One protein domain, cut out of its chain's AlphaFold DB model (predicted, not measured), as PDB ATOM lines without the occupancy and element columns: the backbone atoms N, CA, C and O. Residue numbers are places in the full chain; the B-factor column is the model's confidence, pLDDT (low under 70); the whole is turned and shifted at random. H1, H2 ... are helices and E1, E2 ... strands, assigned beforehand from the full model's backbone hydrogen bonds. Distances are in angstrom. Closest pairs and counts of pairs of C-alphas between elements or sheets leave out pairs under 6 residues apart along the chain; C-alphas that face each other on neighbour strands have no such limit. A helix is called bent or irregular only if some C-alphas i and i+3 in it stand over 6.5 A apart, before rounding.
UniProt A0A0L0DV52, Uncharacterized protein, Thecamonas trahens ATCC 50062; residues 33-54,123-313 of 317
ATOM      1  N   TYR A  33      42.629 -52.280 -35.734       71.19
ATOM      2  CA  TYR A  33      44.011 -52.670 -35.505       71.19
ATOM      3  C   TYR A  33      44.941 -51.803 -36.337       71.19
ATOM      4  O   TYR A  33      44.951 -51.854 -37.562       71.19
ATOM      5  N   PHE A  34      45.741 -50.994 -35.658       67.44
ATOM      6  CA  PHE A  34      46.744 -50.173 -36.310       67.44
ATOM      7  C   PHE A  34      48.102 -50.867 -36.228       67.44
ATOM      8  O   PHE A  34      48.469 -51.341 -35.146       67.44
ATOM      9  N   PRO A  35      48.861 -50.923 -37.337       67.06
ATOM     10  CA  PRO A  35      50.290 -51.187 -37.268       67.06
ATOM     11  C   PRO A  35      50.954 -50.245 -36.252       67.06
ATOM     12  O   PRO A  35      50.428 -49.173 -35.958       67.06
ATOM     13  N   THR A  36      52.099 -50.625 -35.700       74.12
ATOM     14  CA  THR A  36      52.850 -49.719 -34.807       74.12
ATOM     15  C   THR A  36      54.299 -49.533 -35.205       74.12
ATOM     16  O   THR A  36      54.991 -48.726 -34.593       74.12
ATOM     17  N   SER A  37      54.765 -50.217 -36.251       65.12
ATOM     18  CA  SER A  37      56.121 -50.046 -36.763       65.12
ATOM     19  C   SER A  37      56.152 -49.774 -38.262       65.12
ATOM     20  O   SER A  37      55.205 -50.054 -39.005       65.12
ATOM     21  N   ALA A  38      57.286 -49.230 -38.702       58.38
ATOM     22  CA  ALA A  38      57.599 -49.051 -40.109       58.38
ATOM     23  C   ALA A  38      57.458 -50.371 -40.883       58.38
ATOM     24  O   ALA A  38      56.802 -50.394 -41.920       58.38
ATOM     25  N   GLU A  39      58.014 -51.469 -40.355       61.78
ATOM     26  CA  GLU A  39      57.981 -52.784 -41.006       61.78
ATOM     27  C   GLU A  39      56.556 -53.294 -41.229       61.78
ATOM     28  O   GLU A  39      56.239 -53.750 -42.325       61.78
ATOM     29  N   GLU A  40      55.672 -53.171 -40.236       59.53
ATOM     30  CA  GLU A  40      54.285 -53.620 -40.387       59.53
ATOM     31  C   GLU A  40      53.499 -52.777 -41.396       59.53
ATOM     32  O   GLU A  40      52.681 -53.313 -42.144       59.53
ATOM     33  N   MET A  41      53.742 -51.461 -41.439       57.75
ATOM     34  CA  MET A  41      53.122 -50.597 -42.447       57.75
ATOM     35  C   MET A  41      53.550 -50.991 -43.863       57.75
ATOM     36  O   MET A  41      52.731 -50.957 -44.781       57.75
ATOM     37  N   ILE A  42      54.811 -51.389 -44.034       52.03
ATOM     38  CA  ILE A  42      55.368 -51.826 -45.317       52.03
ATOM     39  C   ILE A  42      54.733 -53.137 -45.753       52.03
ATOM     40  O   ILE A  42      54.206 -53.205 -46.861       52.03
ATOM     41  N   GLU A  43      54.723 -54.141 -44.876       56.62
ATOM     42  CA  GLU A  43      54.113 -55.443 -45.165       56.62
ATOM     43  C   GLU A  43      52.635 -55.295 -45.533       56.62
ATOM     44  O   GLU A  43      52.170 -55.911 -46.492       56.62
ATOM     45  N   ALA A  44      51.922 -54.406 -44.840       50.53
ATOM     46  CA  ALA A  44      50.542 -54.092 -45.164       50.53
ATOM     47  C   ALA A  44      50.416 -53.391 -46.539       50.53
ATOM     48  O   ALA A  44      49.552 -53.715 -47.355       50.53
ATOM     49  N   SER A  45      51.292 -52.428 -46.838       48.28
ATOM     50  CA  SER A  45      51.268 -51.690 -48.110       48.28
ATOM     51  C   SER A  45      51.583 -52.559 -49.343       48.28
ATOM     52  O   SER A  45      51.010 -52.335 -50.414       48.28
ATOM     53  N   GLU A  46      52.447 -53.574 -49.206       42.31
ATOM     54  CA  GLU A  46      52.824 -54.499 -50.288       42.31
ATOM     55  C   GLU A  46      51.644 -55.391 -50.724       42.31
ATOM     56  O   GLU A  46      51.444 -55.611 -51.921       42.31
ATOM     57  N   LEU A  47      50.792 -55.821 -49.783       42.88
ATOM     58  CA  LEU A  47      49.598 -56.632 -50.075       42.88
ATOM     59  C   LEU A  47      48.588 -55.903 -50.973       42.88
ATOM     60  O   LEU A  47      47.943 -56.513 -51.833       42.88
ATOM     61  N   TRP A  48      48.485 -54.582 -50.835       40.22
ATOM     62  CA  TRP A  48      47.671 -53.751 -51.722       40.22
ATOM     63  C   TRP A  48      48.258 -53.621 -53.115       40.22
ATOM     64  O   TRP A  48      47.518 -53.664 -54.099       40.22
ATOM     65  N   TYR A  49      49.581 -53.491 -53.211       32.31
ATOM     66  CA  TYR A  49      50.281 -53.413 -54.488       32.31
ATOM     67  C   TYR A  49      50.061 -54.683 -55.326       32.31
ATOM     68  O   TYR A  49      49.668 -54.593 -56.495       32.31
ATOM     69  N   ASP A  50      50.209 -55.856 -54.708       34.22
ATOM     70  CA  ASP A  50      49.984 -57.148 -55.363       34.22
ATOM     71  C   ASP A  50      48.502 -57.362 -55.726       34.22
ATOM     72  O   ASP A  50      48.185 -57.829 -56.827       34.22
ATOM     73  N   SER A  51      47.580 -56.926 -54.859       31.55
ATOM     74  CA  SER A  51      46.133 -56.963 -55.124       31.55
ATOM     75  C   SER A  51      45.722 -56.031 -56.275       31.55
ATOM     76  O   SER A  51      44.864 -56.377 -57.088       31.55
ATOM     77  N   MET A  52      46.376 -54.874 -56.417       31.66
ATOM     78  CA  MET A  52      46.149 -53.924 -57.512       31.66
ATOM     79  C   MET A  52      46.689 -54.430 -58.860       31.66
ATOM     80  O   MET A  52      46.024 -54.245 -59.886       31.66
ATOM     81  N   LEU A  53      47.850 -55.100 -58.877       30.83
ATOM     82  CA  LEU A  53      48.412 -55.726 -60.086       30.83
ATOM     83  C   LEU A  53      47.537 -56.870 -60.612       30.83
ATOM     84  O   LEU A  53      47.395 -57.029 -61.826       30.83
ATOM     85  N   ALA A  54      46.915 -57.637 -59.715       31.12
ATOM     86  CA  ALA A  54      46.000 -58.714 -60.085       31.12
ATOM     87  C   ALA A  54      44.664 -58.201 -60.663       31.12
ATOM     88  O   ALA A  54      44.020 -58.907 -61.442       31.12
ATOM     89  N   GLY A 123      26.417 -51.242 -46.363       44.72
ATOM     90  CA  GLY A 123      27.293 -52.316 -46.778       44.72
ATOM     91  C   GLY A 123      27.507 -53.249 -45.623       44.72
ATOM     92  O   GLY A 123      28.385 -53.101 -44.781       44.72
ATOM     93  N   THR A 124      26.688 -54.272 -45.652       43.50
ATOM     94  CA  THR A 124      26.739 -55.465 -44.832       43.50
ATOM     95  C   THR A 124      27.834 -56.404 -45.343       43.50
ATOM     96  O   THR A 124      27.631 -57.608 -45.454       43.50
ATOM     97  N   HIS A 125      29.012 -55.861 -45.668       54.06
ATOM     98  CA  HIS A 125      30.158 -56.621 -46.171       54.06
ATOM     99  C   HIS A 125      31.317 -56.635 -45.160       54.06
ATOM    100  O   HIS A 125      32.422 -56.202 -45.500       54.06
ATOM    101  N   PRO A 126      31.107 -57.138 -43.924       57.38
ATOM    102  CA  PRO A 126      32.192 -57.278 -42.953       57.38
ATOM    103  C   PRO A 126      33.319 -58.167 -43.498       57.38
ATOM    104  O   PRO A 126      34.483 -57.939 -43.185       57.38
ATOM    105  N   ASP A 127      32.990 -59.093 -44.403       58.91
ATOM    106  CA  ASP A 127      33.927 -59.997 -45.078       58.91
ATOM    107  C   ASP A 127      34.976 -59.279 -45.949       58.91
ATOM    108  O   ASP A 127      35.957 -59.888 -46.369       58.91
ATOM    109  N   HIS A 128      34.792 -57.984 -46.232       66.00
ATOM    110  CA  HIS A 128      35.744 -57.170 -46.992       66.00
ATOM    111  C   HIS A 128      36.400 -56.067 -46.157       66.00
ATOM    112  O   HIS A 128      37.205 -55.306 -46.693       66.00
ATOM    113  N   LEU A 129      36.105 -55.983 -44.856       68.50
ATOM    114  CA  LEU A 129      36.591 -54.896 -44.007       68.50
ATOM    115  C   LEU A 129      38.126 -54.884 -43.903       68.50
ATOM    116  O   LEU A 129      38.734 -53.820 -43.925       68.50
ATOM    117  N   ALA A 130      38.766 -56.052 -43.901       71.19
ATOM    118  CA  ALA A 130      40.226 -56.167 -43.889       71.19
ATOM    119  C   ALA A 130      40.897 -55.593 -45.158       71.19
ATOM    120  O   ALA A 130      41.999 -55.055 -45.093       71.19
ATOM    121  N   SER A 131      40.200 -55.612 -46.304       71.50
ATOM    122  CA  SER A 131      40.702 -55.055 -47.574       71.50
ATOM    123  C   SER A 131      40.626 -53.524 -47.654       71.50
ATOM    124  O   SER A 131      41.123 -52.914 -48.604       71.50
ATOM    125  N   VAL A 132      39.979 -52.889 -46.675       70.88
ATOM    126  CA  VAL A 132      39.873 -51.434 -46.578       70.88
ATOM    127  C   VAL A 132      41.195 -50.883 -46.046       70.88
ATOM    128  O   VAL A 132      41.581 -51.243 -44.932       70.88
ATOM    129  N   PRO A 133      41.898 -50.014 -46.794       72.50
ATOM    130  CA  PRO A 133      43.180 -49.500 -46.347       72.50
ATOM    131  C   PRO A 133      43.008 -48.445 -45.255       72.50
ATOM    132  O   PRO A 133      42.079 -47.634 -45.293       72.50
ATOM    133  N   VAL A 134      43.958 -48.401 -44.327       78.06
ATOM    134  CA  VAL A 134      44.162 -47.250 -43.438       78.06
ATOM    135  C   VAL A 134      45.169 -46.290 -44.072       78.06
ATOM    136  O   VAL A 134      46.095 -46.728 -44.749       78.06
ATOM    137  N   TYR A 135      45.026 -44.979 -43.879       81.06
ATOM    138  CA  TYR A 135      46.046 -44.015 -44.308       81.06
ATOM    139  C   TYR A 135      47.014 -43.729 -43.162       81.06
ATOM    140  O   TYR A 135      46.586 -43.677 -42.016       81.06
ATOM    141  N   ALA A 136      48.298 -43.526 -43.445       83.06
ATOM    142  CA  ALA A 136      49.313 -43.280 -42.423       83.06
ATOM    143  C   ALA A 136      50.240 -42.128 -42.820       83.06
ATOM    144  O   ALA A 136      50.818 -42.136 -43.901       83.06
ATOM    145  N   HIS A 137      50.401 -41.144 -41.945       82.69
ATOM    146  CA  HIS A 137      51.340 -40.037 -42.094       82.69
ATOM    147  C   HIS A 137      52.452 -40.180 -41.057       82.69
ATOM    148  O   HIS A 137      52.165 -40.426 -39.890       82.69
ATOM    149  N   VAL A 138      53.711 -40.040 -41.467       82.06
ATOM    150  CA  VAL A 138      54.866 -40.257 -40.586       82.06
ATOM    151  C   VAL A 138      55.627 -38.949 -40.405       82.06
ATOM    152  O   VAL A 138      55.941 -38.275 -41.385       82.06
ATOM    153  N   GLN A 139      55.924 -38.589 -39.158       82.94
ATOM    154  CA  GLN A 139      56.616 -37.347 -38.807       82.94
ATOM    155  C   GLN A 139      57.655 -37.553 -37.707       82.94
ATOM    156  O   GLN A 139      57.503 -38.406 -36.834       82.94
ATOM    157  N   GLU A 140      58.701 -36.728 -37.717       84.94
ATOM    158  CA  GLU A 140      59.662 -36.681 -36.613       84.94
ATOM    159  C   GLU A 140      59.082 -35.930 -35.413       84.94
ATOM    160  O   GLU A 140      58.475 -34.867 -35.558       84.94
ATOM    161  N   HIS A 141      59.327 -36.453 -34.211       82.69
ATOM    162  CA  HIS A 141      58.947 -35.818 -32.955       82.69
ATOM    163  C   HIS A 141      60.044 -36.012 -31.897       82.69
ATOM    164  O   HIS A 141      59.927 -36.804 -30.964       82.69
ATOM    165  N   GLY A 142      61.130 -35.245 -32.004       86.62
ATOM    166  CA  GLY A 142      62.234 -35.333 -31.044       86.62
ATOM    167  C   GLY A 142      62.949 -36.685 -31.127       86.62
ATOM    168  O   GLY A 142      63.514 -37.008 -32.166       86.62
ATOM    169  N   SER A 143      62.955 -37.455 -30.034       87.88
ATOM    170  CA  SER A 143      63.479 -38.834 -30.017       87.88
ATOM    171  C   SER A 143      62.470 -39.873 -30.516       87.88
ATOM    172  O   SER A 143      62.816 -41.043 -30.647       87.88
ATOM    173  N   GLU A 144      61.232 -39.458 -30.778       89.25
ATOM    174  CA  GLU A 144      60.150 -40.312 -31.253       89.25
ATOM    175  C   GLU A 144      59.884 -40.078 -32.748       89.25
ATOM    176  O   GLU A 144      60.171 -39.019 -33.316       89.25
ATOM    177  N   VAL A 145      59.264 -41.069 -33.373       86.94
ATOM    178  CA  VAL A 145      58.580 -40.974 -34.660       86.94
ATOM    179  C   VAL A 145      57.088 -41.038 -34.374       86.94
ATOM    180  O   VAL A 145      56.626 -41.961 -33.704       86.94
ATOM    181  N   ALA A 146      56.334 -40.062 -34.869       90.31
ATOM    182  CA  ALA A 146      54.882 -40.076 -34.813       90.31
ATOM    183  C   ALA A 146      54.329 -40.697 -36.101       90.31
ATOM    184  O   ALA A 146      54.635 -40.235 -37.200       90.31
ATOM    185  N   ILE A 147      53.510 -41.734 -35.957       89.06
ATOM    186  CA  ILE A 147      52.752 -42.360 -37.035       89.06
ATOM    187  C   ILE A 147      51.278 -42.021 -36.822       89.06
ATOM    188  O   ILE A 147      50.623 -42.574 -35.940       89.06
ATOM    189  N   THR A 148      50.754 -41.097 -37.617       90.38
ATOM    190  CA  THR A 148      49.354 -40.676 -37.581       90.38
ATOM    191  C   THR A 148      48.537 -41.492 -38.571       90.38
ATOM    192  O   THR A 148      48.617 -41.289 -39.782       90.38
ATOM    193  N   TYR A 149      47.717 -42.396 -38.052       88.81
ATOM    194  CA  TYR A 149      46.708 -43.109 -38.814       88.81
ATOM    195  C   TYR A 149      45.497 -42.217 -39.049       88.81
ATOM    196  O   TYR A 149      44.993 -41.590 -38.122       88.81
ATOM    197  N   VAL A 150      45.020 -42.180 -40.288       86.56
ATOM    198  CA  VAL A 150      43.865 -41.396 -40.717       86.56
ATOM    199  C   VAL A 150      42.821 -42.341 -41.288       86.56
ATOM    200  O   VAL A 150      43.091 -43.166 -42.165       86.56
ATOM    201  N   THR A 151      41.608 -42.193 -40.778       84.19
ATOM    202  CA  THR A 151      40.434 -42.969 -41.159       84.19
ATOM    203  C   THR A 151      39.395 -42.025 -41.742       84.19
ATOM    204  O   THR A 151      39.260 -40.878 -41.311       84.19
ATOM    205  N   MET A 152      38.704 -42.487 -42.777       78.12
ATOM    206  CA  MET A 152      37.692 -41.702 -43.469       78.12
ATOM    207  C   MET A 152      36.385 -42.451 -43.449       78.12
ATOM    208  O   MET A 152      36.312 -43.580 -43.935       78.12
ATOM    209  N   TYR A 153      35.354 -41.791 -42.945       76.38
ATOM    210  CA  TYR A 153      34.011 -42.331 -42.959       76.38
ATOM    211  C   TYR A 153      33.188 -41.580 -43.997       76.38
ATOM    212  O   TYR A 153      33.239 -40.351 -44.057       76.38
ATOM    213  N   PRO A 154      32.427 -42.293 -44.836       67.62
ATOM    214  CA  PRO A 154      31.579 -41.663 -45.836       67.62
ATOM    215  C   PRO A 154      30.476 -40.800 -45.213       67.62
ATOM    216  O   PRO A 154      30.055 -39.797 -45.791       67.62
ATOM    217  N   PHE A 155      30.018 -41.181 -44.024       71.00
ATOM    218  CA  PHE A 155      28.894 -40.573 -43.341       71.00
ATOM    219  C   PHE A 155      29.042 -40.760 -41.837       71.00
ATOM    220  O   PHE A 155      29.365 -41.861 -41.398       71.00
ATOM    221  N   ASN A 156      28.773 -39.703 -41.077       74.56
ATOM    222  CA  ASN A 156      28.636 -39.736 -39.633       74.56
ATOM    223  C   ASN A 156      27.152 -39.728 -39.265       74.56
ATOM    224  O   ASN A 156      26.410 -38.846 -39.698       74.56
ATOM    225  N   GLY A 157      26.722 -40.731 -38.502       72.50
ATOM    226  CA  GLY A 157      25.324 -40.876 -38.104       72.50
ATOM    227  C   GLY A 157      24.896 -39.854 -37.054       72.50
ATOM    228  O   GLY A 157      25.714 -39.213 -36.404       72.50
ATOM    229  N   SER A 158      23.588 -39.721 -36.842       73.94
ATOM    230  CA  SER A 158      23.093 -38.985 -35.678       73.94
ATOM    231  C   SER A 158      23.278 -39.801 -34.392       73.94
ATOM    232  O   SER A 158      23.119 -41.024 -34.391       73.94
ATOM    233  N   TYR A 159      23.556 -39.131 -33.274       75.38
ATOM    234  CA  TYR A 159      23.522 -39.756 -31.954       75.38
ATOM    235  C   TYR A 159      22.620 -38.989 -30.992       75.38
ATOM    236  O   TYR A 159      22.475 -37.762 -31.050       75.38
ATOM    237  N   ALA A 160      21.979 -39.752 -30.106       74.25
ATOM    238  CA  ALA A 160      21.059 -39.234 -29.111       74.25
ATOM    239  C   ALA A 160      21.809 -38.390 -28.074       74.25
ATOM    240  O   ALA A 160      22.707 -38.873 -27.380       74.25
ATOM    241  N   ILE A 161      21.384 -37.140 -27.926       78.56
ATOM    242  CA  ILE A 161      21.859 -36.214 -26.905       78.56
ATOM    243  C   ILE A 161      20.732 -35.864 -25.925       78.56
ATOM    244  O   ILE A 161      19.554 -36.152 -26.155       78.56
ATOM    245  N   CYS A 162      21.089 -35.272 -24.786       80.50
ATOM    246  CA  CYS A 162      20.135 -34.855 -23.754       80.50
ATOM    247  C   CYS A 162      19.213 -36.001 -23.293       80.50
ATOM    248  O   CYS A 162      17.999 -35.833 -23.200       80.50
ATOM    249  N   CYS A 163      19.786 -37.186 -23.043       74.25
ATOM    250  CA  CYS A 163      19.045 -38.394 -22.647       74.25
ATOM    251  C   CYS A 163      17.973 -38.834 -23.668       74.25
ATOM    252  O   CYS A 163      16.939 -39.370 -23.278       74.25
ATOM    253  N   GLY A 164      18.214 -38.604 -24.963       76.06
ATOM    254  CA  GLY A 164      17.294 -38.987 -26.041       76.06
ATOM    255  C   GLY A 164      16.248 -37.929 -26.388       76.06
ATOM    256  O   GLY A 164      15.368 -38.193 -27.198       76.06
ATOM    257  N   ALA A 165      16.331 -36.730 -25.804       76.62
ATOM    258  CA  ALA A 165      15.415 -35.636 -26.122       76.62
ATOM    259  C   ALA A 165      15.681 -35.005 -27.502       76.62
ATOM    260  O   ALA A 165      14.787 -34.387 -28.081       76.62
ATOM    261  N   CYS A 166      16.902 -35.132 -28.021       83.69
ATOM    262  CA  CYS A 166      17.275 -34.666 -29.351       83.69
ATOM    263  C   CYS A 166      18.404 -35.523 -29.938       83.69
ATOM    264  O   CYS A 166      19.068 -36.263 -29.216       83.69
ATOM    265  N   SER A 167      18.625 -35.399 -31.245       80.00
ATOM    266  CA  SER A 167      19.752 -36.018 -31.948       80.00
ATOM    267  C   SER A 167      20.627 -34.939 -32.573       80.00
ATOM    268  O   SER A 167      20.123 -33.894 -32.997       80.00
ATOM    269  N   ALA A 168      21.933 -35.177 -32.610       79.56
ATOM    270  CA  ALA A 168      22.911 -34.279 -33.216       79.56
ATOM    271  C   ALA A 168      24.073 -35.079 -33.819       79.56
ATOM    272  O   ALA A 168      24.147 -36.292 -33.648       79.56
ATOM    273  N   GLY A 169      24.981 -34.385 -34.509       77.56
ATOM    274  CA  GLY A 169      26.236 -34.963 -34.997       77.56
ATOM    275  C   GLY A 169      26.174 -35.598 -36.382       77.56
ATOM    276  O   GLY A 169      27.222 -35.911 -36.921       77.56
ATOM    277  N   GLU A 170      24.991 -35.723 -36.984       80.00
ATOM    278  CA  GLU A 170      24.869 -36.253 -38.341       80.00
ATOM    279  C   GLU A 170      25.509 -35.314 -39.369       80.00
ATOM    280  O   GLU A 170      25.188 -34.122 -39.394       80.00
ATOM    281  N   HIS A 171      26.389 -35.847 -40.216       73.12
ATOM    282  CA  HIS A 171      26.943 -35.127 -41.364       73.12
ATOM    283  C   HIS A 171      27.558 -36.072 -42.399       73.12
ATOM    284  O   HIS A 171      28.002 -37.178 -42.091       73.12
ATOM    285  N   GLN A 172      27.634 -35.623 -43.653       70.25
ATOM    286  CA  GLN A 172      28.389 -36.333 -44.685       70.25
ATOM    287  C   GLN A 172      29.887 -36.139 -44.499       70.25
ATOM    288  O   GLN A 172      30.329 -35.018 -44.255       70.25
ATOM    289  N   ALA A 173      30.647 -37.202 -44.758       71.25
ATOM    290  CA  ALA A 173      32.087 -37.297 -44.582       71.25
ATOM    291  C   ALA A 173      32.552 -37.073 -43.136       71.25
ATOM    292  O   ALA A 173      32.134 -36.146 -42.450       71.25
ATOM    293  N   ASP A 174      33.484 -37.897 -42.691       74.81
ATOM    294  CA  ASP A 174      34.153 -37.727 -41.413       74.81
ATOM    295  C   ASP A 174      35.615 -38.124 -41.543       74.81
ATOM    296  O   ASP A 174      35.948 -39.051 -42.290       74.81
ATOM    297  N   VAL A 175      36.484 -37.404 -40.846       79.44
ATOM    298  CA  VAL A 175      37.920 -37.687 -40.830       79.44
ATOM    299  C   VAL A 175      38.358 -37.756 -39.394       79.44
ATOM    300  O   VAL A 175      38.331 -36.750 -38.688       79.44
ATOM    301  N   GLU A 176      38.815 -38.936 -39.014       86.44
ATOM    302  CA  GLU A 176      39.310 -39.209 -37.676       86.44
ATOM    303  C   GLU A 176      40.741 -39.700 -37.758       86.44
ATOM    304  O   GLU A 176      41.158 -40.309 -38.753       86.44
ATOM    305  N   HIS A 177      41.499 -39.449 -36.701       91.06
ATOM    306  CA  HIS A 177      42.903 -39.806 -36.671       91.06
ATOM    307  C   HIS A 177      43.359 -40.300 -35.305       91.06
ATOM    308  O   HIS A 177      42.758 -40.039 -34.265       91.06
ATOM    309  N   MET A 178      44.461 -41.030 -35.315       92.50
ATOM    310  CA  MET A 178      45.150 -41.489 -34.121       92.50
ATOM    311  C   MET A 178      46.643 -41.444 -34.386       92.50
ATOM    312  O   MET A 178      47.082 -41.876 -35.445       92.50
ATOM    313  N   SER A 179      47.425 -40.974 -33.422       94.06
ATOM    314  CA  SER A 179      48.882 -40.920 -33.552       94.06
ATOM    315  C   SER A 179      49.555 -41.901 -32.609       94.06
ATOM    316  O   SER A 179      49.312 -41.868 -31.407       94.06
ATOM    317  N   VAL A 180      50.421 -42.756 -33.139       93.62
ATOM    318  CA  VAL A 180      51.265 -43.676 -32.373       93.62
ATOM    319  C   VAL A 180      52.681 -43.124 -32.349       93.62
ATOM    320  O   VAL A 180      53.219 -42.753 -33.387       93.62
ATOM    321  N   TYR A 181      53.280 -43.057 -31.167       93.25
ATOM    322  CA  TYR A 181      54.642 -42.581 -30.979       93.25
ATOM    323  C   TYR A 181      55.553 -43.770 -30.725       93.25
ATOM    324  O   TYR A 181      55.266 -44.620 -29.880       93.25
ATOM    325  N   VAL A 182      56.639 -43.819 -31.484       88.50
ATOM    326  CA  VAL A 182      57.606 -44.912 -31.478       88.50
ATOM    327  C   VAL A 182      58.977 -44.330 -31.191       88.50
ATOM    328  O   VAL A 182      59.388 -43.368 -31.836       88.50
ATOM    329  N   ASP A 183      59.694 -44.898 -30.232       87.44
ATOM    330  CA  ASP A 183      61.066 -44.492 -29.952       87.44
ATOM    331  C   ASP A 183      61.985 -44.835 -31.139       87.44
ATOM    332  O   ASP A 183      61.977 -45.957 -31.651       87.44
ATOM    333  N   ARG A 184      62.786 -43.862 -31.591       81.56
ATOM    334  CA  ARG A 184      63.590 -43.985 -32.822       81.56
ATOM    335  C   ARG A 184      64.710 -45.023 -32.703       81.56
ATOM    336  O   ARG A 184      65.156 -45.536 -33.726       81.56
ATOM    337  N   GLU A 185      65.203 -45.285 -31.493       81.94
ATOM    338  CA  GLU A 185      66.336 -46.188 -31.264       81.94
ATOM    339  C   GLU A 185      65.876 -47.631 -31.042       81.94
ATOM    340  O   GLU A 185      66.407 -48.556 -31.655       81.94
ATOM    341  N   SER A 186      64.884 -47.825 -30.176       84.31
ATOM    342  CA  SER A 186      64.373 -49.148 -29.813       84.31
ATOM    343  C   SER A 186      63.300 -49.672 -30.766       84.31
ATOM    344  O   SER A 186      63.137 -50.885 -30.873       84.31
ATOM    345  N   GLY A 187      62.577 -48.785 -31.459       80.88
ATOM    346  CA  GLY A 187      61.412 -49.153 -32.265       80.88
ATOM    347  C   GLY A 187      60.181 -49.530 -31.432       80.88
ATOM    348  O   GLY A 187      59.213 -50.050 -31.982       80.88
ATOM    349  N   GLU A 188      60.211 -49.289 -30.119       86.56
ATOM    350  CA  GLU A 188      59.114 -49.604 -29.207       86.56
ATOM    351  C   GLU A 188      58.100 -48.458 -29.136       86.56
ATOM    352  O   GLU A 188      58.455 -47.276 -29.188       86.56
ATOM    353  N   VAL A 189      56.824 -48.807 -28.970       90.12
ATOM    354  CA  VAL A 189      55.761 -47.820 -28.750       90.12
ATOM    355  C   VAL A 189      55.959 -47.168 -27.386       90.12
ATOM    356  O   VAL A 189      56.095 -47.857 -26.376       90.12
ATOM    357  N   THR A 190      55.931 -45.840 -27.341       93.50
ATOM    358  CA  THR A 190      56.074 -45.059 -26.102       93.50
ATOM    359  C   THR A 190      54.729 -44.565 -25.584       93.50
ATOM    360  O   THR A 190      54.477 -44.580 -24.376       93.50
ATOM    361  N   ARG A 191      53.847 -44.144 -26.495       94.81
ATOM    362  CA  ARG A 191      52.503 -43.628 -26.214       94.81
ATOM    363  C   ARG A 191      51.669 -43.570 -27.488       94.81
ATOM    364  O   ARG A 191      52.196 -43.629 -28.596       94.81
ATOM    365  N   ALA A 192      50.368 -43.372 -27.336       94.88
ATOM    366  CA  ALA A 192      49.485 -43.040 -28.447       94.88
ATOM    367  C   ALA A 192      48.500 -41.929 -28.073       94.88
ATOM    368  O   ALA A 192      48.104 -41.804 -26.915       94.88
ATOM    369  N   TYR A 193      48.107 -41.126 -29.058       94.94
ATOM    370  CA  TYR A 193      47.051 -40.129 -28.967       94.94
ATOM    371  C   TYR A 193      45.823 -40.603 -29.740       94.94
ATOM    372  O   TYR A 193      45.876 -40.769 -30.956       94.94
ATOM    373  N   PHE A 194      44.716 -40.789 -29.031       93.12
ATOM    374  CA  PHE A 194      43.425 -41.160 -29.597       93.12
ATOM    375  C   PHE A 194      42.602 -39.885 -29.796       93.12
ATOM    376  O   PHE A 194      42.227 -39.250 -28.804       93.12
ATOM    377  N   ALA A 195      42.355 -39.474 -31.045       91.19
ATOM    378  CA  ALA A 195      41.554 -38.285 -31.309       91.19
ATOM    379  C   ALA A 195      40.062 -38.600 -31.203       91.19
ATOM    380  O   ALA A 195      39.580 -39.630 -31.670       91.19
ATOM    381  N   ALA A 196      39.327 -37.684 -30.581       89.12
ATOM    382  CA  ALA A 196      37.884 -37.769 -30.483       89.12
ATOM    383  C   ALA A 196      37.297 -36.361 -30.461       89.12
ATOM    384  O   ALA A 196      37.750 -35.495 -29.698       89.12
ATOM    385  N   HIS A 197      36.268 -36.142 -31.284       82.62
ATOM    386  CA  HIS A 197      35.561 -34.860 -31.380       82.62
ATOM    387  C   HIS A 197      36.529 -33.698 -31.622       82.62
ATOM    388  O   HIS A 197      36.497 -32.670 -30.930       82.62
ATOM    389  N   ARG A 198      37.406 -33.867 -32.621       75.31
ATOM    390  CA  ARG A 198      38.527 -32.963 -32.934       75.31
ATOM    391  C   ARG A 198      39.574 -32.975 -31.809       75.31
ATOM    392  O   ARG A 198      39.926 -34.014 -31.270       75.31
ATOM    393  N   MET A 199      40.081 -31.802 -31.430       67.38
ATOM    394  CA  MET A 199      41.052 -31.629 -30.341       67.38
ATOM    395  C   MET A 199      40.404 -31.572 -28.941       67.38
ATOM    396  O   MET A 199      41.093 -31.320 -27.953       67.38
ATOM    397  N   ARG A 200      39.076 -31.739 -28.826       74.75
ATOM    398  CA  ARG A 200      38.344 -31.452 -27.577       74.75
ATOM    399  C   ARG A 200      38.356 -32.588 -26.572       74.75
ATOM    400  O   ARG A 200      38.445 -32.303 -25.381       74.75
ATOM    401  N   ASP A 201      38.266 -33.830 -27.041       85.69
ATOM    402  CA  ASP A 201      38.088 -34.999 -26.173       85.69
ATOM    403  C   ASP A 201      39.232 -36.022 -26.302       85.69
ATOM    404  O   ASP A 201      39.230 -37.040 -25.603       85.69
ATOM    405  N   GLY A 202      40.234 -35.731 -27.138       89.12
ATOM    406  CA  GLY A 202      41.356 -36.630 -27.388       89.12
ATOM    407  C   GLY A 202      42.239 -36.896 -26.165       89.12
ATOM    408  O   GLY A 202      42.311 -36.107 -25.216       89.12
ATOM    409  N   GLU A 203      42.905 -38.045 -26.170       92.00
ATOM    410  CA  GLU A 203      43.614 -38.581 -25.008       92.00
ATOM    411  C   GLU A 203      44.949 -39.213 -25.387       92.00
ATOM    412  O   GLU A 203      45.009 -40.080 -26.254       92.00
ATOM    413  N   TYR A 204      46.005 -38.807 -24.678       93.94
ATOM    414  CA  TYR A 204      47.263 -39.548 -24.644       93.94
ATOM    415  C   TYR A 204      47.170 -40.717 -23.671       93.94
ATOM    416  O   TYR A 204      46.663 -40.548 -22.558       93.94
ATOM    417  N   VAL A 205      47.723 -41.853 -24.084       94.31
ATOM    418  CA  VAL A 205      47.872 -43.069 -23.286       94.31
ATOM    419  C   VAL A 205      49.310 -43.557 -23.408       94.31
ATOM    420  O   VAL A 205      49.829 -43.663 -24.520       94.31
ATOM    421  N   ASP A 206      49.945 -43.836 -22.274       95.31
ATOM    422  CA  ASP A 206      51.312 -44.356 -22.218       95.31
ATOM    423  C   ASP A 206      51.349 -45.839 -22.610       95.31
ATOM    424  O   ASP A 206      50.373 -46.564 -22.417       95.31
ATOM    425  N   ALA A 207      52.491 -46.313 -23.115       92.50
ATOM    426  CA  ALA A 207      52.658 -47.676 -23.628       92.50
ATOM    427  C   ALA A 207      52.173 -48.788 -22.684       92.50
ATOM    428  O   ALA A 207      51.620 -49.785 -23.140       92.50
ATOM    429  N   ALA A 208      52.349 -48.608 -21.371       92.81
ATOM    430  CA  ALA A 208      51.945 -49.586 -20.362       92.81
ATOM    431  C   ALA A 208      50.420 -49.804 -20.282       92.81
ATOM    432  O   ALA A 208      49.986 -50.864 -19.834       92.81
ATOM    433  N   ASP A 209      49.633 -48.819 -20.720       93.00
ATOM    434  CA  ASP A 209      48.167 -48.825 -20.663       93.00
ATOM    435  C   ASP A 209      47.524 -49.037 -22.049       93.00
ATOM    436  O   ASP A 209      46.295 -49.053 -22.177       93.00
ATOM    437  N   LEU A 210      48.337 -49.197 -23.100       90.06
ATOM    438  CA  LEU A 210      47.868 -49.480 -24.454       90.06
ATOM    439  C   LEU A 210      47.405 -50.936 -24.595       90.06
ATOM    440  O   LEU A 210      47.987 -51.863 -24.032       90.06
ATOM    441  N   GLN A 211      46.356 -51.143 -25.392       87.81
ATOM    442  CA  GLN A 211      45.834 -52.472 -25.702       87.81
ATOM    443  C   GLN A 211      46.348 -52.946 -27.056       87.81
ATOM    444  O   GLN A 211      46.217 -52.236 -28.050       87.81
ATOM    445  N   PHE A 212      46.859 -54.173 -27.103       82.44
ATOM    446  CA  PHE A 212      47.309 -54.826 -28.329       82.44
ATOM    447  C   PHE A 212      46.414 -56.022 -28.655       82.44
ATOM    448  O   PHE A 212      45.849 -56.638 -27.751       82.44
ATOM    449  N   ALA A 213      46.290 -56.360 -29.941       77.00
ATOM    450  CA  ALA A 213      45.363 -57.393 -30.417       77.00
ATOM    451  C   ALA A 213      45.619 -58.781 -29.795       77.00
ATOM    452  O   ALA A 213      44.708 -59.596 -29.677       77.00
ATOM    453  N   SER A 214      46.859 -59.061 -29.393       76.06
ATOM    454  CA  SER A 214      47.240 -60.270 -28.662       76.06
ATOM    455  C   SER A 214      48.570 -60.057 -27.918       76.06
ATOM    456  O   SER A 214      49.264 -59.066 -28.171       76.06
ATOM    457  N   PRO A 215      48.962 -60.955 -26.992       76.81
ATOM    458  CA  PRO A 215      50.262 -60.867 -26.328       76.81
ATOM    459  C   PRO A 215      51.420 -60.860 -27.337       76.81
ATOM    460  O   PRO A 215      51.511 -61.749 -28.182       76.81
ATOM    461  N   ASN A 216      52.331 -59.890 -27.210       73.50
ATOM    462  CA  ASN A 216      53.449 -59.625 -28.136       73.50
ATOM    463  C   ASN A 216      53.044 -59.145 -29.542       73.50
ATOM    464  O   ASN A 216      53.897 -59.070 -30.426       73.50
ATOM    465  N   SER A 217      51.767 -58.829 -29.769       75.50
ATOM    466  CA  SER A 217      51.338 -58.200 -31.013       75.50
ATOM    467  C   SER A 217      51.845 -56.765 -31.094       75.50
ATOM    468  O   SER A 217      51.852 -56.045 -30.098       75.50
ATOM    469  N   ARG A 218      52.202 -56.339 -32.305       74.19
ATOM    470  CA  ARG A 218      52.465 -54.938 -32.651       74.19
ATOM    471  C   ARG A 218      51.223 -54.241 -33.215       74.19
ATOM    472  O   ARG A 218      51.289 -53.089 -33.618       74.19
ATOM    473  N   ARG A 219      50.063 -54.900 -33.180       79.06
ATOM    474  CA  ARG A 219      48.783 -54.319 -33.590       79.06
ATOM    475  C   ARG A 219      48.098 -53.645 -32.417       79.06
ATOM    476  O   ARG A 219      47.590 -54.324 -31.521       79.06
ATOM    477  N   LEU A 220      48.093 -52.317 -32.435       86.19
ATOM    478  CA  LEU A 220      47.443 -51.492 -31.427       86.19
ATOM    479  C   LEU A 220      45.935 -51.448 -31.664       86.19
ATOM    480  O   LEU A 220      45.483 -51.306 -32.798       86.19
ATOM    481  N   VAL A 221      45.161 -51.541 -30.588       88.19
ATOM    482  CA  VAL A 221      43.698 -51.538 -30.636       88.19
ATOM    483  C   VAL A 221      43.164 -50.142 -30.338       88.19
ATOM    484  O   VAL A 221      43.453 -49.571 -29.285       88.19
ATOM    485  N   ALA A 222      42.310 -49.631 -31.222       90.56
ATOM    486  CA  ALA A 222      41.441 -48.500 -30.921       90.56
ATOM    487  C   ALA A 222      39.970 -48.876 -31.069       90.56
ATOM    488  O   ALA A 222      39.586 -49.678 -31.921       90.56
ATOM    489  N   TYR A 223      39.140 -48.245 -30.251       88.38
ATOM    490  CA  TYR A 223      37.700 -48.433 -30.253       88.38
ATOM    491  C   TYR A 223      37.019 -47.215 -30.863       88.38
ATOM    492  O   TYR A 223      37.240 -46.089 -30.416       88.38
ATOM    493  N   VAL A 224      36.171 -47.454 -31.859       87.12
ATOM    494  CA  VAL A 224      35.458 -46.406 -32.601       87.12
ATOM    495  C   VAL A 224      34.104 -46.141 -31.953       87.12
ATOM    496  O   VAL A 224      33.359 -47.080 -31.644       87.12
ATOM    497  N   ALA A 225      33.766 -44.869 -31.754       85.75
ATOM    498  CA  ALA A 225      32.446 -44.460 -31.292       85.75
ATOM    499  C   ALA A 225      31.370 -44.674 -32.364       85.75
ATOM    500  O   ALA A 225      31.511 -44.231 -33.507       85.75
ATOM    501  N   LYS A 226      30.246 -45.291 -31.980       79.38
ATOM    502  CA  LYS A 226      29.053 -45.378 -32.835       79.38
ATOM    503  C   LYS A 226      28.579 -43.966 -33.197       79.38
ATOM    504  O   LYS A 226      28.338 -43.170 -32.294       79.38
ATOM    505  N   ALA A 227      28.406 -43.694 -34.496       74.12
ATOM    506  CA  ALA A 227      27.827 -42.451 -35.029       74.12
ATOM    507  C   ALA A 227      28.532 -41.149 -34.589       74.12
ATOM    508  O   ALA A 227      27.948 -40.074 -34.630       74.12
ATOM    509  N   GLY A 228      29.777 -41.247 -34.127       75.06
ATOM    510  CA  GLY A 228      30.611 -40.084 -33.831       75.06
ATOM    511  C   GLY A 228      32.088 -40.292 -34.138       75.06
ATOM    512  O   GLY A 228      32.841 -39.342 -33.989       75.06
ATOM    513  N   HIS A 229      32.481 -41.526 -34.478       85.31
ATOM    514  CA  HIS A 229      33.794 -41.998 -34.932       85.31
ATOM    515  C   HIS A 229      35.035 -41.660 -34.104       85.31
ATOM    516  O   HIS A 229      36.105 -42.196 -34.392       85.31
ATOM    517  N   GLY A 230      34.891 -40.898 -33.020       88.06
ATOM    518  CA  GLY A 230      35.959 -40.662 -32.063       88.06
ATOM    519  C   GLY A 230      36.617 -41.970 -31.630       88.06
ATOM    520  O   GLY A 230      35.944 -42.970 -31.345       88.06
ATOM    521  N   LEU A 231      37.944 -41.950 -31.609       91.31
ATOM    522  CA  LEU A 231      38.777 -43.086 -31.265       91.31
ATOM    523  C   LEU A 231      39.080 -43.062 -29.771       91.31
ATOM    524  O   LEU A 231      39.357 -42.018 -29.179       91.31
ATOM    525  N   TYR A 232      39.042 -44.239 -29.157       90.94
ATOM    526  CA  TYR A 232      39.250 -44.397 -27.725       90.94
ATOM    527  C   TYR A 232      40.144 -45.600 -27.412       90.94
ATOM    528  O   TYR A 232      40.060 -46.620 -28.093       90.94
ATOM    529  N   PRO A 233      40.930 -45.543 -26.320       90.81
ATOM    530  CA  PRO A 233      41.773 -46.658 -25.877       90.81
ATOM    531  C   PRO A 233      40.988 -47.777 -25.177       90.81
ATOM    532  O   PRO A 233      41.572 -48.723 -24.656       90.81
ATOM    533  N   ARG A 234      39.661 -47.638 -25.065       86.94
ATOM    534  CA  ARG A 234      38.810 -48.530 -24.276       86.94
ATOM    535  C   ARG A 234      37.412 -48.674 -24.868       86.94
ATOM    536  O   ARG A 234      36.849 -47.711 -25.395       86.94
ATOM    537  N   ALA A 235      36.858 -49.872 -24.711       84.88
ATOM    538  CA  ALA A 235      35.470 -50.186 -25.019       84.88
ATOM    539  C   ALA A 235      34.492 -49.586 -23.990       84.88
ATOM    540  O   ALA A 235      34.869 -49.252 -22.861       84.88
ATOM    541  N   GLY A 236      33.212 -49.535 -24.361       83.19
ATOM    542  CA  GLY A 236      32.102 -49.202 -23.480       83.19
ATOM    543  C   GLY A 236      31.619 -47.760 -23.605       83.19
ATOM    544  O   GLY A 236      31.735 -47.103 -24.637       83.19
ATOM    545  N   ARG A 237      30.992 -47.266 -22.534       85.81
ATOM    546  CA  ARG A 237      30.424 -45.916 -22.502       85.81
ATOM    547  C   ARG A 237      31.491 -44.891 -22.136       85.81
ATOM    548  O   ARG A 237      32.013 -44.913 -21.020       85.81
ATOM    549  N   ILE A 238      31.721 -43.935 -23.026       86.25
ATOM    550  CA  ILE A 238      32.574 -42.780 -22.761       86.25
ATOM    551  C   ILE A 238      31.704 -41.621 -22.287       86.25
ATOM    552  O   ILE A 238      30.876 -41.090 -23.024       86.25
ATOM    553  N   TRP A 239      31.895 -41.229 -21.031       86.38
ATOM    554  CA  TRP A 239      31.123 -40.156 -20.418       86.38
ATOM    555  C   TRP A 239      31.565 -38.789 -20.928       86.38
ATOM    556  O   TRP A 239      32.721 -38.393 -20.756       86.38
ATOM    557  N   ARG A 240      30.621 -38.059 -21.523       86.38
ATOM    558  CA  ARG A 240      30.834 -36.731 -22.102       86.38
ATOM    559  C   ARG A 240      29.674 -35.820 -21.745       86.38
ATOM    560  O   ARG A 240      28.538 -36.283 -21.605       86.38
ATOM    561  N   LEU A 241      29.959 -34.526 -21.598       82.50
ATOM    562  CA  LEU A 241      28.938 -33.495 -21.379       82.50
ATOM    563  C   LEU A 241      27.940 -33.871 -20.273       82.50
ATOM    564  O   LEU A 241      26.737 -33.933 -20.509       82.50
ATOM    565  N   PHE A 242      28.437 -34.170 -19.069       83.88
ATOM    566  CA  PHE A 242      27.619 -34.570 -17.913       83.88
ATOM    567  C   PHE A 242      26.715 -35.794 -18.140       83.88
ATOM    568  O   PHE A 242      25.730 -35.981 -17.432       83.88
ATOM    569  N   GLY A 243      27.037 -36.638 -19.121       82.94
ATOM    570  CA  GLY A 243      26.206 -37.780 -19.482       82.94
ATOM    571  C   GLY A 243      25.220 -37.509 -20.616       82.94
ATOM    572  O   GLY A 243      24.504 -38.430 -21.005       82.94
ATOM    573  N   PHE A 244      25.164 -36.285 -21.151       83.88
ATOM    574  CA  PHE A 244      24.190 -35.894 -22.170       83.88
ATOM    575  C   PHE A 244      24.634 -36.160 -23.605       83.88
ATOM    576  O   PHE A 244      23.796 -36.039 -24.488       83.88
ATOM    577  N   ALA A 245      25.898 -36.500 -23.858       84.25
ATOM    578  CA  ALA A 245      26.412 -36.735 -25.213       84.25
ATOM    579  C   ALA A 245      27.442 -37.870 -25.231       84.25
ATOM    580  O   ALA A 245      28.522 -37.735 -25.799       84.25
ATOM    581  N   ASN A 246      27.152 -38.949 -24.503       85.94
ATOM    582  CA  ASN A 246      28.097 -40.048 -24.333       85.94
ATOM    583  C   ASN A 246      28.358 -40.761 -25.651       85.94
ATOM    584  O   ASN A 246      27.416 -41.056 -26.386       85.94
ATOM    585  N   ASP A 247      29.609 -41.155 -25.852       85.06
ATOM    586  CA  ASP A 247      29.940 -42.069 -26.933       85.06
ATOM    587  C   ASP A 247      29.792 -43.510 -26.447       85.06
ATOM    588  O   ASP A 247      29.989 -43.825 -25.265       85.06
ATOM    589  N   LEU A 248      29.442 -44.393 -27.376       82.38
ATOM    590  CA  LEU A 248      29.360 -45.828 -27.150       82.38
ATOM    591  C   LEU A 248      30.349 -46.514 -28.085       82.38
ATOM    592  O   LEU A 248      30.264 -46.352 -29.301       82.38
ATOM    593  N   THR A 249      31.273 -47.274 -27.513       82.44
ATOM    594  CA  THR A 249      32.301 -48.010 -28.248       82.44
ATOM    595  C   THR A 249      32.218 -49.504 -27.925       82.44
ATOM    596  O   THR A 249      31.692 -49.898 -26.882       82.44
ATOM    597  N   GLY A 250      32.750 -50.352 -28.811       61.31
ATOM    598  CA  GLY A 250      32.921 -51.780 -28.523       61.31
ATOM    599  C   GLY A 250      31.703 -52.679 -28.777       61.31
ATOM    600  O   GLY A 250      31.551 -53.672 -28.086       61.31
ATOM    601  N   ASN A 251      30.851 -52.397 -29.772       59.62
ATOM    602  CA  ASN A 251      29.740 -53.295 -30.153       59.62
ATOM    603  C   ASN A 251      29.566 -53.432 -31.688       59.62
ATOM    604  O   ASN A 251      28.545 -53.023 -32.229       59.62
ATOM    605  N   GLY A 252      30.575 -53.940 -32.410       64.25
ATOM    606  CA  GLY A 252      30.475 -54.222 -33.855       64.25
ATOM    607  C   GLY A 252      31.705 -54.933 -34.452       64.25
ATOM    608  O   GLY A 252      32.401 -55.633 -33.728       64.25
ATOM    609  N   HIS A 253      31.943 -54.796 -35.759       69.88
ATOM    610  CA  HIS A 253      33.003 -55.442 -36.539       69.88
ATOM    611  C   HIS A 253      34.436 -54.953 -36.265       69.88
ATOM    612  O   HIS A 253      34.714 -53.764 -36.109       69.88
ATOM    613  N   VAL A 254      35.377 -55.897 -36.290       76.19
ATOM    614  CA  VAL A 254      36.813 -55.609 -36.241       76.19
ATOM    615  C   VAL A 254      37.313 -55.247 -37.636       76.19
ATOM    616  O   VAL A 254      37.204 -56.044 -38.565       76.19
ATOM    617  N   TRP A 255      37.896 -54.061 -37.761       80.62
ATOM    618  CA  TRP A 255      38.685 -53.651 -38.908       80.62
ATOM    619  C   TRP A 255      40.168 -53.900 -38.629       80.62
ATOM    620  O   TRP A 255      40.825 -53.139 -37.922       80.62
ATOM    621  N   ASP A 256      40.694 -54.978 -39.199       80.25
ATOM    622  CA  ASP A 256      42.132 -55.237 -39.264       80.25
ATOM    623  C   ASP A 256      42.615 -54.947 -40.688       80.25
ATOM    624  O   ASP A 256      42.510 -55.827 -41.545       80.25
ATOM    625  N   PRO A 257      43.031 -53.706 -41.003       73.19
ATOM    626  CA  PRO A 257      43.496 -53.370 -42.334       73.19
ATOM    627  C   PRO A 257      44.707 -54.233 -42.707       73.19
ATOM    628  O   PRO A 257      45.784 -54.148 -42.106       73.19
ATOM    629  N   GLU A 258      44.550 -54.994 -43.788       72.75
ATOM    630  CA  GLU A 258      45.649 -55.678 -44.472       72.75
ATOM    631  C   GLU A 258      46.599 -54.675 -45.121       72.75
ATOM    632  O   GLU A 258      47.694 -55.046 -45.518       72.75
ATOM    633  N   THR A 259      46.192 -53.407 -45.248       68.12
ATOM    634  CA  THR A 259      46.937 -52.377 -45.966       68.12
ATOM    635  C   THR A 259      46.981 -51.044 -45.247       68.12
ATOM    636  O   THR A 259      45.948 -50.499 -44.866       68.12
ATOM    637  N   ALA A 260      48.181 -50.458 -45.195       72.94
ATOM    638  CA  ALA A 260      48.391 -49.052 -44.892       72.94
ATOM    639  C   ALA A 260      48.871 -48.290 -46.141       72.94
ATOM    640  O   ALA A 260      49.792 -48.721 -46.832       72.94
ATOM    641  N   VAL A 261      48.260 -47.142 -46.430       71.50
ATOM    642  CA  VAL A 261      48.682 -46.218 -47.488       71.50
ATOM    643  C   VAL A 261      49.430 -45.066 -46.837       71.50
ATOM    644  O   VAL A 261      48.825 -44.246 -46.145       71.50
ATOM    645  N   VAL A 262      50.740 -44.988 -47.070       73.19
ATOM    646  CA  VAL A 262      51.547 -43.866 -46.584       73.19
ATOM    647  C   VAL A 262      51.176 -42.603 -47.358       73.19
ATOM    648  O   VAL A 262      51.154 -42.598 -48.591       73.19
ATOM    649  N   ILE A 263      50.865 -41.541 -46.626       72.88
ATOM    650  CA  ILE A 263      50.474 -40.240 -47.155       72.88
ATOM    651  C   ILE A 263      51.508 -39.183 -46.764       72.88
ATOM    652  O   ILE A 263      52.158 -39.287 -45.724       72.88
ATOM    653  N   SER A 264      51.669 -38.168 -47.606       70.81
ATOM    654  CA  SER A 264      52.629 -37.076 -47.426       70.81
ATOM    655  C   SER A 264      52.055 -35.769 -47.963       70.81
ATOM    656  O   SER A 264      51.013 -35.759 -48.622       70.81
ATOM    657  N   GLU A 265      52.736 -34.644 -47.733       62.22
ATOM    658  CA  GLU A 265      52.321 -33.371 -48.324       62.22
ATOM    659  C   GLU A 265      52.107 -33.503 -49.843       62.22
ATOM    660  O   GLU A 265      53.025 -33.732 -50.626       62.22
ATOM    661  N   GLY A 266      50.853 -33.369 -50.271       56.38
ATOM    662  CA  GLY A 266      50.485 -33.407 -51.682       56.38
ATOM    663  C   GLY A 266      50.075 -34.761 -52.254       56.38
ATOM    664  O   GLY A 266      49.578 -34.785 -53.384       56.38
ATOM    665  N   SER A 267      50.202 -35.859 -51.504       58.19
ATOM    666  CA  SER A 267      49.809 -37.186 -51.975       58.19
ATOM    667  C   SER A 267      49.158 -38.033 -50.880       58.19
ATOM    668  O   SER A 267      49.739 -38.195 -49.810       58.19
ATOM    669  N   PRO A 268      47.997 -38.648 -51.154       55.44
ATOM    670  CA  PRO A 268      47.228 -38.587 -52.401       55.44
ATOM    671  C   PRO A 268      46.570 -37.214 -52.614       55.44
ATOM    672  O   PRO A 268      46.392 -36.435 -51.681       55.44
ATOM    673  N   ARG A 269      46.158 -36.910 -53.854       56.22
ATOM    674  CA  ARG A 269      45.625 -35.583 -54.244       56.22
ATOM    675  C   ARG A 269      44.449 -35.094 -53.390       56.22
ATOM    676  O   ARG A 269      44.203 -33.891 -53.358       56.22
ATOM    677  N   TRP A 270      43.736 -35.985 -52.695       68.25
ATOM    678  CA  TRP A 270      42.687 -35.581 -51.758       68.25
ATOM    679  C   TRP A 270      43.238 -34.764 -50.577       68.25
ATOM    680  O   TRP A 270      42.514 -33.915 -50.067       68.25
ATOM    681  N   MET A 271      44.511 -34.919 -50.189       64.31
ATOM    682  CA  MET A 271      45.146 -34.102 -49.140       64.31
ATOM    683  C   MET A 271      45.261 -32.628 -49.531       64.31
ATOM    684  O   MET A 271      45.211 -31.745 -48.678       64.31
ATOM    685  N   LEU A 272      45.360 -32.349 -50.833       62.78
ATOM    686  CA  LEU A 272      45.399 -30.993 -51.381       62.78
ATOM    687  C   LEU A 272      44.013 -30.364 -51.504       62.78
ATOM    688  O   LEU A 272      43.893 -29.220 -51.949       62.78
ATOM    689  N   TYR A 273      42.953 -31.093 -51.154       65.62
ATOM    690  CA  TYR A 273      41.602 -30.585 -51.273       65.62
ATOM    691  C   TYR A 273      41.344 -29.483 -50.240       65.62
ATOM    692  O   TYR A 273      41.081 -29.743 -49.068       65.62
ATOM    693  N   ARG A 274      41.367 -28.240 -50.731       59.62
ATOM    694  CA  ARG A 274      41.081 -27.006 -49.977       59.62
ATOM    695  C   ARG A 274      39.602 -26.648 -49.918       59.62
ATOM    696  O   ARG A 274      39.250 -25.527 -49.556       59.62
ATOM    697  N   GLY A 275      38.732 -27.563 -50.323       62.00
ATOM    698  CA  GLY A 275      37.305 -27.385 -50.143       62.00
ATOM    699  C   GLY A 275      36.818 -27.892 -48.792       62.00
ATOM    700  O   GLY A 275      37.599 -28.233 -47.904       62.00
ATOM    701  N   ARG A 276      35.500 -27.976 -48.650       63.78
ATOM    702  CA  ARG A 276      34.853 -28.622 -47.506       63.78
ATOM    703  C   ARG A 276      34.236 -29.947 -47.950       63.78
ATOM    704  O   ARG A 276      33.822 -30.056 -49.100       63.78
ATOM    705  N   TRP A 277      34.234 -30.947 -47.076       63.91
ATOM    706  CA  TRP A 277      33.684 -32.274 -47.387       63.91
ATOM    707  C   TRP A 277      32.199 -32.332 -47.022       63.91
ATOM    708  O   TRP A 277      31.793 -31.677 -46.073       63.91
ATOM    709  N   GLY A 278      31.377 -33.069 -47.767       61.50
ATOM    710  CA  GLY A 278      29.949 -33.205 -47.459       61.50
ATOM    711  C   GLY A 278      29.028 -32.122 -48.041       61.50
ATOM    712  O   GLY A 278      29.399 -31.353 -48.936       61.50
ATOM    713  N   SER A 279      27.780 -32.103 -47.567       59.16
ATOM    714  CA  SER A 279      26.684 -31.334 -48.162       59.16
ATOM    715  C   SER A 279      26.712 -29.866 -47.748       59.16
ATOM    716  O   SER A 279      27.261 -29.503 -46.710       59.16
ATOM    717  N   ALA A 280      26.027 -29.000 -48.504       57.53
ATOM    718  CA  ALA A 280      25.871 -27.581 -48.156       57.53
ATOM    719  C   ALA A 280      25.301 -27.352 -46.737       57.53
ATOM    720  O   ALA A 280      25.613 -26.338 -46.111       57.53
ATOM    721  N   HIS A 281      24.493 -28.288 -46.228       59.16
ATOM    722  CA  HIS A 281      23.979 -28.254 -44.860       59.16
ATOM    723  C   HIS A 281      25.097 -28.484 -43.830       59.16
ATOM    724  O   HIS A 281      25.237 -27.694 -42.895       59.16
ATOM    725  N   ASP A 282      25.959 -29.474 -44.076       58.47
ATOM    726  CA  ASP A 282      27.122 -29.793 -43.235       58.47
ATOM    727  C   ASP A 282      28.118 -28.623 -43.187       58.47
ATOM    728  O   ASP A 282      28.722 -28.328 -42.148       58.47
ATOM    729  N   LEU A 283      28.228 -27.883 -44.298       57.44
ATOM    730  CA  LEU A 283      29.073 -26.691 -44.392       57.44
ATOM    731  C   LEU A 283      28.593 -25.567 -43.475       57.44
ATOM    732  O   LEU A 283      29.416 -24.912 -42.831       57.44
ATOM    733  N   ALA A 284      27.279 -25.334 -43.422       52.28
ATOM    734  CA  ALA A 284      26.680 -24.281 -42.606       52.28
ATOM    735  C   ALA A 284      26.811 -24.575 -41.104       52.28
ATOM    736  O   ALA A 284      26.968 -23.653 -40.306       52.28
ATOM    737  N   ALA A 285      26.798 -25.855 -40.733       57.19
ATOM    738  CA  ALA A 285      27.004 -26.302 -39.361       57.19
ATOM    739  C   ALA A 285      28.492 -26.473 -38.987       57.19
ATOM    740  O   ALA A 285      28.829 -26.664 -37.818       57.19
ATOM    741  N   GLY A 286      29.399 -26.330 -39.961       61.28
ATOM    742  CA  GLY A 286      30.842 -26.323 -39.745       61.28
ATOM    743  C   GLY A 286      31.413 -27.686 -39.365       61.28
ATOM    744  O   GLY A 286      32.432 -27.723 -38.670       61.28
ATOM    745  N   PHE A 287      30.772 -28.781 -39.780       59.19
ATOM    746  CA  PHE A 287      31.144 -30.134 -39.365       59.19
ATOM    747  C   PHE A 287      32.449 -30.619 -39.998       59.19
ATOM    748  O   PHE A 287      33.284 -31.185 -39.299       59.19
ATOM    749  N   THR A 288      32.694 -30.274 -41.260       61.56
ATOM    750  CA  THR A 288      33.692 -30.960 -42.086       61.56
ATOM    751  C   THR A 288      34.632 -29.992 -42.803       61.56
ATOM    752  O   THR A 288      34.372 -29.449 -43.883       61.56
ATOM    753  N   SER A 289      35.782 -29.752 -42.182       64.31
ATOM    754  CA  SER A 289      36.924 -29.141 -42.856       64.31
ATOM    755  C   SER A 289      37.649 -30.187 -43.697       64.31
ATOM    756  O   SER A 289      37.947 -31.278 -43.210       64.31
ATOM    757  N   GLY A 290      37.961 -29.842 -44.948       63.53
ATOM    758  CA  GLY A 290      38.830 -30.671 -45.773       63.53
ATOM    759  C   GLY A 290      40.197 -30.890 -45.104       63.53
ATOM    760  O   GLY A 290      40.611 -30.091 -44.256       63.53
ATOM    761  N   PRO A 291      40.913 -31.950 -45.487       64.31
ATOM    762  CA  PRO A 291      42.163 -32.374 -44.874       64.31
ATOM    763  C   PRO A 291      43.195 -31.252 -44.868       64.31
ATOM    764  O   PRO A 291      43.823 -31.042 -43.845       64.31
ATOM    765  N   SER A 292      43.293 -30.419 -45.905       65.62
ATOM    766  CA  SER A 292      44.260 -29.309 -45.926       65.62
ATOM    767  C   SER A 292      44.080 -28.257 -44.815       65.62
ATOM    768  O   SER A 292      44.920 -27.372 -44.681       65.62
ATOM    769  N   PHE A 293      42.968 -28.280 -44.073       66.12
ATOM    770  CA  PHE A 293      42.689 -27.365 -42.956       66.12
ATOM    771  C   PHE A 293      42.830 -28.020 -41.581       66.12
ATOM    772  O   PHE A 293      42.560 -27.377 -40.566       66.12
ATOM    773  N   GLN A 294      43.200 -29.294 -41.532       73.62
ATOM    774  CA  GLN A 294      43.327 -30.018 -40.281       73.62
ATOM    775  C   GLN A 294      44.665 -29.669 -39.616       73.62
ATOM    776  O   GLN A 294      45.733 -29.951 -40.142       73.62
ATOM    777  N   GLY A 295      44.626 -29.017 -38.452       71.25
ATOM    778  CA  GLY A 295      45.849 -28.589 -37.756       71.25
ATOM    779  C   GLY A 295      46.693 -29.745 -37.206       71.25
ATOM    780  O   GLY A 295      47.889 -29.578 -36.978       71.25
ATOM    781  N   TRP A 296      46.084 -30.920 -37.031       74.12
ATOM    782  CA  TRP A 296      46.736 -32.108 -36.481       74.12
ATOM    783  C   TRP A 296      47.747 -32.763 -37.433       74.12
ATOM    784  O   TRP A 296      48.523 -33.599 -36.989       74.12
ATOM    785  N   TRP A 297      47.845 -32.322 -38.696       74.31
ATOM    786  CA  TRP A 297      48.990 -32.670 -39.552       74.31
ATOM    787  C   TRP A 297      50.318 -32.105 -39.051       74.31
ATOM    788  O   TRP A 297      51.362 -32.532 -39.521       74.31
ATOM    789  N   LEU A 298      50.295 -31.089 -38.185       73.25
ATOM    790  CA  LEU A 298      51.507 -30.460 -37.662       73.25
ATOM    791  C   LEU A 298      51.845 -30.975 -36.268       73.25
ATOM    792  O   LEU A 298      53.003 -31.247 -35.968       73.25
ATOM    793  N   ALA A 299      50.836 -31.044 -35.404       74.88
ATOM    794  CA  ALA A 299      50.977 -31.539 -34.049       74.88
ATOM    795  C   ALA A 299      49.610 -31.882 -33.460       74.88
ATOM    796  O   ALA A 299      48.617 -31.188 -33.694       74.88
ATOM    797  N   GLU A 300      49.598 -32.910 -32.621       85.25
ATOM    798  CA  GLU A 300      48.458 -33.205 -31.766       85.25
ATOM    799  C   GLU A 300      48.254 -32.136 -30.694       85.25
ATOM    800  O   GLU A 300      49.157 -31.363 -30.354       85.25
ATOM    801  N   HIS A 301      47.051 -32.115 -30.118       81.56
ATOM    802  CA  HIS A 301      46.781 -31.270 -28.965       81.56
ATOM    803  C   HIS A 301      47.750 -31.633 -27.824       81.56
ATOM    804  O   HIS A 301      47.828 -32.804 -27.466       81.56
ATOM    805  N   PRO A 302      48.448 -30.676 -27.183       78.62
ATOM    806  CA  PRO A 302      49.554 -30.973 -26.261       78.62
ATOM    807  C   PRO A 302      49.121 -31.642 -24.947       78.62
ATOM    808  O   PRO A 302      49.955 -32.038 -24.131       78.62
ATOM    809  N   HIS A 303      47.815 -31.733 -24.700       79.06
ATOM    810  CA  HIS A 303      47.260 -32.218 -23.446       79.06
ATOM    811  C   HIS A 303      46.147 -33.230 -23.673       79.06
ATOM    812  O   HIS A 303      45.208 -32.971 -24.424       79.06
ATOM    813  N   SER A 304      46.224 -34.329 -22.921       81.62
ATOM    814  CA  SER A 304      45.149 -35.309 -22.799       81.62
ATOM    815  C   SER A 304      43.926 -34.705 -22.103       81.62
ATOM    816  O   SER A 304      44.030 -33.993 -21.091       81.62
ATOM    817  N   ARG A 305      42.739 -35.028 -22.613       80.44
ATOM    818  CA  ARG A 305      41.453 -34.671 -22.015       80.44
ATOM    819  C   ARG A 305      40.948 -35.869 -21.228       80.44
ATOM    820  O   ARG A 305      40.123 -36.636 -21.692       80.44
ATOM    821  N   GLY A 306      41.453 -36.033 -20.006       72.50
ATOM    822  CA  GLY A 306      41.039 -37.140 -19.137       72.50
ATOM    823  C   GLY A 306      39.528 -37.172 -18.861       72.50
ATOM    824  O   GLY A 306      38.820 -36.177 -19.033       72.50
ATOM    825  N   CYS A 307      39.037 -38.311 -18.363       74.56
ATOM    826  CA  CYS A 307      37.608 -38.590 -18.154       74.56
ATOM    827  C   CYS A 307      36.835 -37.456 -17.450       74.56
ATOM    828  O   CYS A 307      35.771 -37.058 -17.917       74.56
ATOM    829  N   LEU A 308      37.393 -36.871 -16.382       75.12
ATOM    830  CA  LEU A 308      36.761 -35.747 -15.682       75.12
ATOM    831  C   LEU A 308      36.675 -34.485 -16.554       75.12
ATOM    832  O   LEU A 308      35.647 -33.820 -16.566       75.12
ATOM    833  N   LYS A 309      37.713 -34.150 -17.324       76.81
ATOM    834  CA  LYS A 309      37.655 -32.979 -18.212       76.81
ATOM    835  C   LYS A 309      36.621 -33.180 -19.321       76.81
ATOM    836  O   LYS A 309      35.818 -32.281 -19.531       76.81
ATOM    837  N   ARG A 310      36.559 -34.367 -19.937       81.38
ATOM    838  CA  ARG A 310      35.512 -34.709 -20.923       81.38
ATOM    839  C   ARG A 310      34.097 -34.623 -20.352       81.38
ATOM    840  O   ARG A 310      33.172 -34.166 -21.023       81.38
ATOM    841  N   ALA A 311      33.921 -35.048 -19.102       76.31
ATOM    842  CA  ALA A 311      32.626 -35.006 -18.440       76.31
ATOM    843  C   ALA A 311      32.214 -33.584 -18.010       76.31
ATOM    844  O   ALA A 311      31.027 -33.270 -18.090       76.31
ATOM    845  N   PHE A 312      33.159 -32.735 -17.577       66.69
ATOM    846  CA  PHE A 312      32.862 -31.503 -16.826       66.69
ATOM    847  C   PHE A 312      33.350 -30.184 -17.460       66.69
ATOM    848  O   PHE A 312      32.889 -29.120 -17.047       66.69
ATOM    849  N   CYS A 313      34.267 -30.198 -18.432       59.09
ATOM    850  CA  CYS A 313      34.937 -28.986 -18.919       59.09
ATOM    851  C   CYS A 313      35.034 -28.945 -20.453       59.09
ATOM    852  O   CYS A 313      35.933 -29.545 -21.031       59.09
TER     853      CYS A 313
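Overview. This is residues 33 to 54 and 123 to 313 of the 317 residues of an uncharacterized protein of Thecamonas trahens ATCC 50062 (UniProt A0A0L0DV52). A strongly twisted sheet of six strands forms the core, built on the long antiparallel pair E2 and E5; the short strand E8 covers part of one face, and the unnamed stretch of residues 286 to 306 passes over the opposite face. Helix H1 is over the end of the sheet at E1 and E11, while the small hairpin E3 and E4 extends the long pair at its far end, and the hairpin E9 and E10 is next to the end of E8. The printed part has 213 residues with five named helices and eleven named strands, in the order H1 H2 E1 E2 E3 E4 E5 E6 E7 E8 E9 E10 E11 H3 H4 H5. The large sheet is mixed, in the order E7 E6 E5 E2 E1 E11; the class is mixed, helices and strands, with 104 residues, under half, in named elements. The whole is compact, with a radius of gyration of the C-alphas of 17.2 A, and spans 49 by 38 by 34 A.

Along the chain. In the large sheet, E5 is residues 171 to 183, 37.2 A long, and E2 is residues 144 to 156, 32.6 A long. E1 is residues 134 to 141, 21.4 A; E6 residues 189 to 194, 14.0 A; E7 residues 203 to 206, 10.0 A; and E11 residues 260 to 263, 9.3 A. E5 begins at C-alpha 171 (26.943, -35.127, -41.364) and ends at C-alpha 183 (61.066, -44.492, -29.952). Outside it are E8, residues 220 to 224, 13.1 A, and four strands of three residues: E3, 159 to 161; E4, 166 to 168; E9, 236 to 238; and E10, 247 to 249. H1 is residues 38 to 54, 25.0 A long, beginning at C-alpha 38 (57.599, -49.051, -40.109). The shorter helices are H2, residues 126 to 131; H3, 269 to 272; H4, 280 to 285; and H5, 307 to 312. H2 is irregular, with C-alphas 127 and 130 7.5 A apart.

Arrangement. E5 and E2 are antiparallel at 164 degrees, with N 149 and O 178 2.7 A apart. E2 bends by 70 degrees at residue 153 and runs on into E3 at 91 degrees. E3 and E4 form a hairpin, with N 161 and O 166 at 2.8 A, and E4 runs on into E5 at 61 degrees. E5, E6 and E7 form a meander, each strand the antiparallel neighbour of the one before; N 193 and O 179 are 2.7 A apart, N 192 and O 205 2.9 A. E1 and E2 form a hairpin, with N 137 and O 148 at 2.8 A. Edge strand E11 is parallel to E1 at 54 degrees, with N 261 and O 134 at 2.8 A. H1 is on this sheet at a height of 9.8 A; its closest C-alpha pair with E11 is Ser 45 and Ala 260, 5.1 A. H4 only grazes the sheet, with the C-alphas of Asp 282 and His 171 5.7 A apart. H2, H3 and H5 are not on it. E8 pairs with no named strand, but its residues 220 to 221 pair with residues 33 to 34. The C-alphas of Val 224 in E8 and Thr 249 in E10 are 5.6 A apart. E9 and E10 form a hairpin, with N 238 and O 247 at 2.8 A. Every O i to N i+4 pair is within hydrogen-bond range in H4 and H5, against 11 of 13 in H1 and 0 of 2 in H2, where 2 of 3 O i to N i+3 pairs are; H3 is too short for an O i to N i+4 pair.

Size, cuts and confidence. The two C-alphas farthest apart, those of Ala 54 and Phe 312, are 52.8 A from each other. Residues 55 to 122 are not printed, and C-alphas 54 and 123 are 23.8 A apart across the cut. The links E7 to E8, E8 to E9 and H4 to H5 are long. Mean pLDDT of the printed part is 74.4; 65 residues are under 70, among them 37 to 54 and 265 to 293, and H1 has a mean of 45.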